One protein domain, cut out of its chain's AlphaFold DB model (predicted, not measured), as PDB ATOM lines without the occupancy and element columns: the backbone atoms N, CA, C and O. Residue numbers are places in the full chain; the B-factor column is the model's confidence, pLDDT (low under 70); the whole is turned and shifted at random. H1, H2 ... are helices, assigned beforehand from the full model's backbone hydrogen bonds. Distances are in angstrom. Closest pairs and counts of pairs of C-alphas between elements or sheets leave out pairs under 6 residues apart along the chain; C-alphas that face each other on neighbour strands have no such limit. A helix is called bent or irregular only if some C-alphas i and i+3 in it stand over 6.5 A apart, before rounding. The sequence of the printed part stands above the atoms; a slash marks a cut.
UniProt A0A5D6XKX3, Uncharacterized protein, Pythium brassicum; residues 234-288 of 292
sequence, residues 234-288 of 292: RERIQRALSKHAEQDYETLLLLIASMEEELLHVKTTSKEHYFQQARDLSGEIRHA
ATOM      1  N   ARG A 234     129.825 104.163 168.799       95.31
ATOM      2  CA  ARG A 234     131.125 104.444 169.444       95.31
ATOM      3  C   ARG A 234     132.298 103.852 168.667       95.31
ATOM      4  O   ARG A 234     133.226 104.573 168.329       95.31
ATOM      5  N   GLU A 235     132.218 102.578 168.283       95.06
ATOM      6  CA  GLU A 235     133.231 101.892 167.466       95.06
ATOM      7  C   GLU A 235     133.467 102.571 166.105       95.06
ATOM      8  O   GLU A 235     134.559 102.475 165.544       95.06
ATOM      9  N   ARG A 236     132.444 103.208 165.518       94.88
ATOM     10  CA  ARG A 236     132.556 103.933 164.242       94.88
ATOM     11  C   ARG A 236     133.293 105.259 164.425       94.88
ATOM     12  O   ARG A 236     134.179 105.552 163.626       94.88
ATOM     13  N   ILE A 237     132.948 106.005 165.475       93.62
ATOM     14  CA  ILE A 237     133.587 107.276 165.844       93.62
ATOM     15  C   ILE A 237     135.049 107.022 166.244       93.62
ATOM     16  O   ILE A 237     135.951 107.659 165.708       93.62
ATOM     17  N   GLN A 238     135.308 106.000 167.065       93.44
ATOM     18  CA  GLN A 238     136.652 105.547 167.441       93.44
ATOM     19  C   GLN A 238     137.534 105.258 166.219       93.44
ATOM     20  O   GLN A 238     138.656 105.746 166.144       93.44
ATOM     21  N   ARG A 239     137.023 104.517 165.224       91.81
ATOM     22  CA  ARG A 239     137.747 104.229 163.969       91.81
ATOM     23  C   ARG A 239     137.943 105.443 163.058       91.81
ATOM     24  O   ARG A 239     138.750 105.371 162.134       91.81
ATOM     25  N   ALA A 240     137.193 106.525 163.258       89.88
ATOM     26  CA  ALA A 240     137.451 107.796 162.588       89.88
ATOM     27  C   ALA A 240     138.550 108.586 163.323       89.88
ATOM     28  O   ALA A 240     139.461 109.097 162.681       89.88
ATOM     29  N   LEU A 241     138.493 108.622 164.659       88.50
ATOM     30  CA  LEU A 241     139.435 109.335 165.530       88.50
ATOM     31  C   LEU A 241     140.802 108.654 165.689       88.50
ATOM     32  O   LEU A 241     141.769 109.328 166.031       88.50
ATOM     33  N   SER A 242     140.919 107.346 165.442       84.19
ATOM     34  CA  SER A 242     142.134 106.574 165.757       84.19
ATOM     35  C   SER A 242     143.401 107.024 165.019       84.19
ATOM     36  O   SER A 242     144.486 106.662 165.446       84.19
ATOM     37  N   LYS A 243     143.278 107.796 163.930       80.06
ATOM     38  CA  LYS A 243     144.410 108.415 163.205       80.06
ATOM     39  C   LYS A 243     144.887 109.744 163.807       80.06
ATOM     40  O   LYS A 243     145.938 110.255 163.434       80.06
ATOM     41  N   HIS A 244     144.068 110.334 164.674       77.38
ATOM     42  CA  HIS A 244     144.254 111.675 165.231       77.38
ATOM     43  C   HIS A 244     144.627 111.638 166.717       77.38
ATOM     44  O   HIS A 244     145.268 112.559 167.206       77.38
ATOM     45  N   ALA A 245     144.251 110.568 167.423       74.19
ATOM     46  CA  ALA A 245     144.428 110.398 168.866       74.19
ATOM     47  C   ALA A 245     145.271 109.150 169.206       74.19
ATOM     48  O   ALA A 245     144.875 108.314 170.014       74.19
ATOM     49  N   GLU A 246     146.429 109.001 168.558       72.75
ATOM     50  CA  GLU A 246     147.322 107.839 168.733       72.75
ATOM     51  C   GLU A 246     148.067 107.825 170.084       72.75
ATOM     52  O   GLU A 246     148.584 106.786 170.484       72.75
ATOM     53  N   GLN A 247     148.150 108.968 170.777       75.25
ATOM     54  CA  GLN A 247     149.061 109.171 171.915       75.25
ATOM     55  C   GLN A 247     148.404 109.083 173.301       75.25
ATOM     56  O   GLN A 247     149.114 108.875 174.282       75.25
ATOM     57  N   ASP A 248     147.078 109.216 173.404       86.62
ATOM     58  CA  ASP A 248     146.353 109.124 174.675       86.62
ATOM     59  C   ASP A 248     145.001 108.422 174.485       86.62
ATOM     60  O   ASP A 248     144.059 108.950 173.883       86.62
ATOM     61  N   TYR A 249     144.921 107.202 175.018       88.25
ATOM     62  CA  TYR A 249     143.732 106.362 174.957       88.25
ATOM     63  C   TYR A 249     142.606 106.851 175.879       88.25
ATOM     64  O   TYR A 249     141.438 106.746 175.507       88.25
ATOM     65  N   GLU A 250     142.925 107.431 177.038       89.38
ATOM     66  CA  GLU A 250     141.917 107.948 177.973       89.38
ATOM     67  C   GLU A 250     141.258 109.209 177.399       89.38
ATOM     68  O   GLU A 250     140.028 109.321 177.381       89.38
ATOM     69  N   THR A 251     142.053 110.109 176.810       89.19
ATOM     70  CA  THR A 251     141.527 111.264 176.062       89.19
ATOM     71  C   THR A 251     140.691 110.824 174.854       89.19
ATOM     72  O   THR A 251     139.628 111.400 174.605       89.19
ATOM     73  N   LEU A 252     141.094 109.770 174.130       90.00
ATOM     74  CA  LEU A 252     140.285 109.196 173.048       90.00
ATOM     75  C   LEU A 252     138.938 108.654 173.560       90.00
ATOM     76  O   LEU A 252     137.902 108.945 172.957       90.00
ATOM     77  N   LEU A 253     138.917 107.903 174.665       91.44
ATOM     78  CA  LEU A 253     137.673 107.409 175.270       91.44
ATOM     79  C   LEU A 253     136.755 108.554 175.710       91.44
ATOM     80  O   LEU A 253     135.552 108.512 175.428       91.44
ATOM     81  N   LEU A 254     137.310 109.591 176.343       92.38
ATOM     82  CA  LEU A 254     136.565 110.776 176.769       92.38
ATOM     83  C   LEU A 254     135.963 111.532 175.574       92.38
ATOM     84  O   LEU A 254     134.804 111.945 175.632       92.38
ATOM     85  N   LEU A 255     136.712 111.662 174.475       92.06
ATOM     86  CA  LEU A 255     136.244 112.295 173.239       92.06
ATOM     87  C   LEU A 255     135.138 111.479 172.547       92.06
ATOM     88  O   LEU A 255     134.153 112.044 172.079       92.06
ATOM     89  N   ILE A 256     135.251 110.148 172.518       94.00
ATOM     90  CA  ILE A 256     134.193 109.272 171.982       94.00
ATOM     91  C   ILE A 256     132.920 109.383 172.829       94.00
ATOM     92  O   ILE A 256     131.822 109.451 172.273       94.00
ATOM     93  N   ALA A 257     133.053 109.396 174.159       92.94
ATOM     94  CA  ALA A 257     131.922 109.500 175.074       92.94
ATOM     95  C   ALA A 257     131.199 110.850 174.937       92.94
ATOM     96  O   ALA A 257     129.974 110.868 174.814       92.94
ATOM     97  N   SER A 258     131.935 111.964 174.888       93.56
ATOM     98  CA  SER A 258     131.346 113.297 174.715       93.56
ATOM     99  C   SER A 258     130.675 113.465 173.347       93.56
ATOM    100  O   SER A 258     129.547 113.953 173.289       93.56
ATOM    101  N   MET A 259     131.288 112.972 172.263       93.75
ATOM    102  CA  MET A 259     130.671 112.968 170.929       93.75
ATOM    103  C   MET A 259     129.395 112.117 170.864       93.75
ATOM    104  O   MET A 259     128.415 112.527 170.241       93.75
ATOM    105  N   GLU A 260     129.370 110.933 171.490       93.56
ATOM    106  CA  GLU A 260     128.158 110.104 171.522       93.56
ATOM    107  C   GLU A 260     127.034 110.782 172.319       93.56
ATOM    108  O   GLU A 260     125.884 110.770 171.876       93.56
ATOM    109  N   GLU A 261     127.358 111.389 173.460       91.94
ATOM    110  CA  GLU A 261     126.388 112.072 174.317       91.94
ATOM    111  C   GLU A 261     125.815 113.324 173.632       91.94
ATOM    112  O   GLU A 261     124.602 113.546 173.653       91.94
ATOM    113  N   GLU A 262     126.647 114.101 172.929       91.50
ATOM    114  CA  GLU A 262     126.209 115.255 172.136       91.50
ATOM    115  C   GLU A 262     125.276 114.837 170.985       91.50
ATOM    116  O   GLU A 262     124.209 115.435 170.791       91.50
ATOM    117  N   LEU A 263     125.627 113.769 170.256       92.00
ATOM    118  CA  LEU A 263     124.755 113.171 169.241       92.00
ATOM    119  C   LEU A 263     123.426 112.730 169.861       92.00
ATOM    120  O   LEU A 263     122.363 113.047 169.326       92.00
ATOM    121  N   LEU A 264     123.465 112.010 170.982       89.50
ATOM    122  CA  LEU A 264     122.285 111.431 171.615       89.50
ATOM    123  C   LEU A 264     121.353 112.515 172.180       89.50
ATOM    124  O   LEU A 264     120.142 112.440 171.961       89.50
ATOM    125  N   HIS A 265     121.880 113.534 172.861       80.88
ATOM    126  CA  HIS A 265     121.087 114.483 173.653       80.88
ATOM    127  C   HIS A 265     120.891 115.863 173.020       80.88
ATOM    128  O   HIS A 265     119.798 116.422 173.156       80.88
ATOM    129  N   VAL A 266     121.891 116.395 172.311       78.19
ATOM    130  CA  VAL A 266     121.886 117.783 171.816       78.19
ATOM    131  C   VAL A 266     121.421 117.850 170.365       78.19
ATOM    132  O   VAL A 266     120.429 118.516 170.056       78.19
ATOM    133  N   LYS A 267     122.118 117.149 169.465       80.31
ATOM    134  CA  LYS A 267     121.949 117.353 168.020       80.31
ATOM    135  C   LYS A 267     120.781 116.583 167.401       80.31
ATOM    136  O   LYS A 267     120.318 116.970 166.329       80.31
ATOM    137  N   THR A 268     120.287 115.507 168.024       85.88
ATOM    138  CA  THR A 268     119.317 114.604 167.370       85.88
ATOM    139  C   THR A 268     117.954 114.494 168.053       85.88
ATOM    140  O   THR A 268     117.797 114.611 169.271       85.88
ATOM    141  N   THR A 269     116.931 114.292 167.220       88.62
ATOM    142  CA  THR A 269     115.511 114.267 167.602       88.62
ATOM    143  C   THR A 269     114.825 112.930 167.314       88.62
ATOM    144  O   THR A 269     113.727 112.706 167.819       88.62
ATOM    145  N   SER A 270     115.470 112.031 166.563       89.81
ATOM    146  CA  SER A 270     114.991 110.683 166.246       89.81
ATOM    147  C   SER A 270     116.155 109.687 166.136       89.81
ATOM    148  O   SER A 270     117.296 110.074 165.871       89.81
ATOM    149  N   LYS A 271     115.848 108.390 166.278       91.62
ATOM    150  CA  LYS A 271     116.809 107.281 166.130       91.62
ATOM    151  C   LYS A 271     117.468 107.239 164.745       91.62
ATOM    152  O   LYS A 271     118.654 106.951 164.634       91.62
ATOM    153  N   GLU A 272     116.720 107.566 163.694       92.06
ATOM    154  CA  GLU A 272     117.250 107.648 162.330       92.06
ATOM    155  C   GLU A 272     118.230 108.818 162.168       92.06
ATOM    156  O   GLU A 272     119.348 108.622 161.691       92.06
ATOM    157  N   HIS A 273     117.859 110.006 162.659       92.12
ATOM    158  CA  HIS A 273     118.719 111.190 162.617       92.12
ATOM    159  C   HIS A 273     120.010 110.995 163.428       92.12
ATOM    160  O   HIS A 273     121.073 111.439 163.002       92.12
ATOM    161  N   TYR A 274     119.942 110.276 164.556       94.12
ATOM    162  CA  TYR A 274     121.112 109.849 165.331       94.12
ATOM    163  C   TYR A 274     122.088 109.009 164.499       94.12
ATOM    164  O   TYR A 274     123.274 109.334 164.436       94.12
ATOM    165  N   PHE A 275     121.611 107.970 163.804       94.44
ATOM    166  CA  PHE A 275     122.492 107.167 162.950       94.44
ATOM    167  C   PHE A 275     123.014 107.935 161.740       94.44
ATOM    168  O   PHE A 275     124.137 107.669 161.311       94.44
ATOM    169  N   GLN A 276     122.224 108.855 161.185       95.12
ATOM    170  CA  GLN A 276     122.655 109.665 160.056       95.12
ATOM    171  C   GLN A 276     123.796 110.600 160.465       95.12
ATOM    172  O   GLN A 276     124.906 110.439 159.962       95.12
ATOM    173  N   GLN A 277     123.600 111.432 161.492       94.62
ATOM    174  CA  GLN A 277     124.675 112.290 161.995       94.62
ATOM    175  C   GLN A 277     125.901 111.511 162.479       94.62
ATOM    176  O   GLN A 277     127.024 111.947 162.258       94.62
ATOM    177  N   ALA A 278     125.726 110.332 163.085       94.25
ATOM    178  CA  ALA A 278     126.855 109.485 163.461       94.25
ATOM    179  C   ALA A 278     127.684 109.015 162.248       94.25
ATOM    180  O   ALA A 278     128.899 108.831 162.372       94.25
ATOM    181  N   ARG A 279     127.065 108.798 161.076       94.69
ATOM    182  CA  ARG A 279     127.794 108.510 159.825       94.69
ATOM    183  C   ARG A 279     128.511 109.750 159.309       94.69
ATOM    184  O   ARG A 279     129.686 109.624 158.964       94.69
ATOM    185  N   ASP A 280     127.819 110.883 159.292       94.31
ATOM    186  CA  ASP A 280     128.293 112.139 158.703       94.31
ATOM    187  C   ASP A 280     129.477 112.701 159.503       94.31
ATOM    188  O   ASP A 280     130.564 112.839 158.946       94.31
ATOM    189  N   LEU A 281     129.346 112.806 160.832       92.94
ATOM    190  CA  LEU A 281     130.438 113.139 161.761       92.94
ATOM    191  C   LEU A 281     131.644 112.201 161.592       92.94
ATOM    192  O   LEU A 281     132.791 112.634 161.548       92.94
ATOM    193  N   SER A 282     131.402 110.891 161.462       92.00
ATOM    194  CA  SER A 282     132.489 109.931 161.224       92.00
ATOM    195  C   SER A 282     133.152 110.120 159.853       92.00
ATOM    196  O   SER A 282     134.280 109.671 159.662       92.00
ATOM    197  N   GLY A 283     132.449 110.699 158.878       90.88
ATOM    198  CA  GLY A 283     132.996 111.136 157.595       90.88
ATOM    199  C   GLY A 283     133.869 112.370 157.769       90.88
ATOM    200  O   GLY A 283     135.052 112.310 157.446       90.88
ATOM    201  N   GLU A 284     133.315 113.430 158.353       92.19
ATOM    202  CA  GLU A 284     134.010 114.687 158.658       92.19
ATOM    203  C   GLU A 284     135.330 114.434 159.397       92.19
ATOM    204  O   GLU A 284     136.384 114.819 158.902       92.19
ATOM    205  N   ILE A 285     135.315 113.672 160.497       91.38
ATOM    206  CA  ILE A 285     136.523 113.333 161.273       91.38
ATOM    207  C   ILE A 285     137.581 112.611 160.417       91.38
ATOM    208  O   ILE A 285     138.773 112.869 160.569       91.38
ATOM    209  N   ARG A 286     137.184 111.715 159.500       87.44
ATOM    210  CA  ARG A 286     138.140 111.004 158.622       87.44
ATOM    211  C   ARG A 286     138.788 111.904 157.570       87.44
ATOM    212  O   ARG A 286     139.846 111.535 157.063       87.44
ATOM    213  N   HIS A 287     138.140 113.010 157.212       85.88
ATOM    214  CA  HIS A 287     138.594 113.943 156.178       85.88
ATOM    215  C   HIS A 287     139.147 115.256 156.748       85.88
ATOM    216  O   HIS A 287     139.804 115.994 156.021       85.88
ATOM    217  N   ALA A 288     138.941 115.522 158.039       83.56
ATOM    218  CA  ALA A 288     139.557 116.626 158.754       83.56
ATOM    219  C   ALA A 288     141.084 116.462 158.780       83.56
ATOM    220  O   ALA A 288     141.623 115.581 159.456       83.56
TER     221      ALA A 288
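This is residues 234 to 288 of the 292 residues of an uncharacterized protein of Pythium brassicum (UniProt A0A5D6XKX3). Helices H2 and H3 form a helical hairpin spread as a V, and short H1 packs on both arms towards the open end. The 55 printed residues, with named helices H1, H2, H3 in that order and no named strand, are all helix in class. The whole is compact, radius of gyration of the C-alphas 11.1 A, and spans 34 by 21 by 15 A.

H1, residues 234 to 241, touches residues 252 to 260 alone of H2, residues 249 to 267, at a steep tilt of 64 degrees, opposite ways; the closest C-alphas, of Arg 234 and Ile 256, are 6.3 A apart. H1 touches H3, residues 271 to 287, at a shallow tilt of 22 degrees, the same way; the closest C-alphas, of Ala 240 and Arg 286, are 5.1 A apart. In the hairpin, residues 263 to 264 alone of H2 touch residues 274 to 278 alone of H3, at a steep tilt of 43 degrees, opposite ways; the closest C-alphas, of Leu 263 and Tyr 274, are 6.3 A apart. Every O i to N i+4 pair is within hydrogen-bond range in H1, 14 of 15 in H2 and 12 of 13 in H3.

H1 begins at C-alpha 234 (131.125, 104.444, 169.444). H2 is 25.4 A long and only just irregular, with C-alphas 264 and 267 6.9 A apart. H3, 24.9 A long, ends at C-alpha 287 (138.594, 113.943, 156.178).

The printed part has no cut, and no printed residue is under pLDDT 70. The H2 to H3 link is tight, the H1 to H2 link short. Residues 246 to 251, of which 249 to 251 belong to H2, stand free.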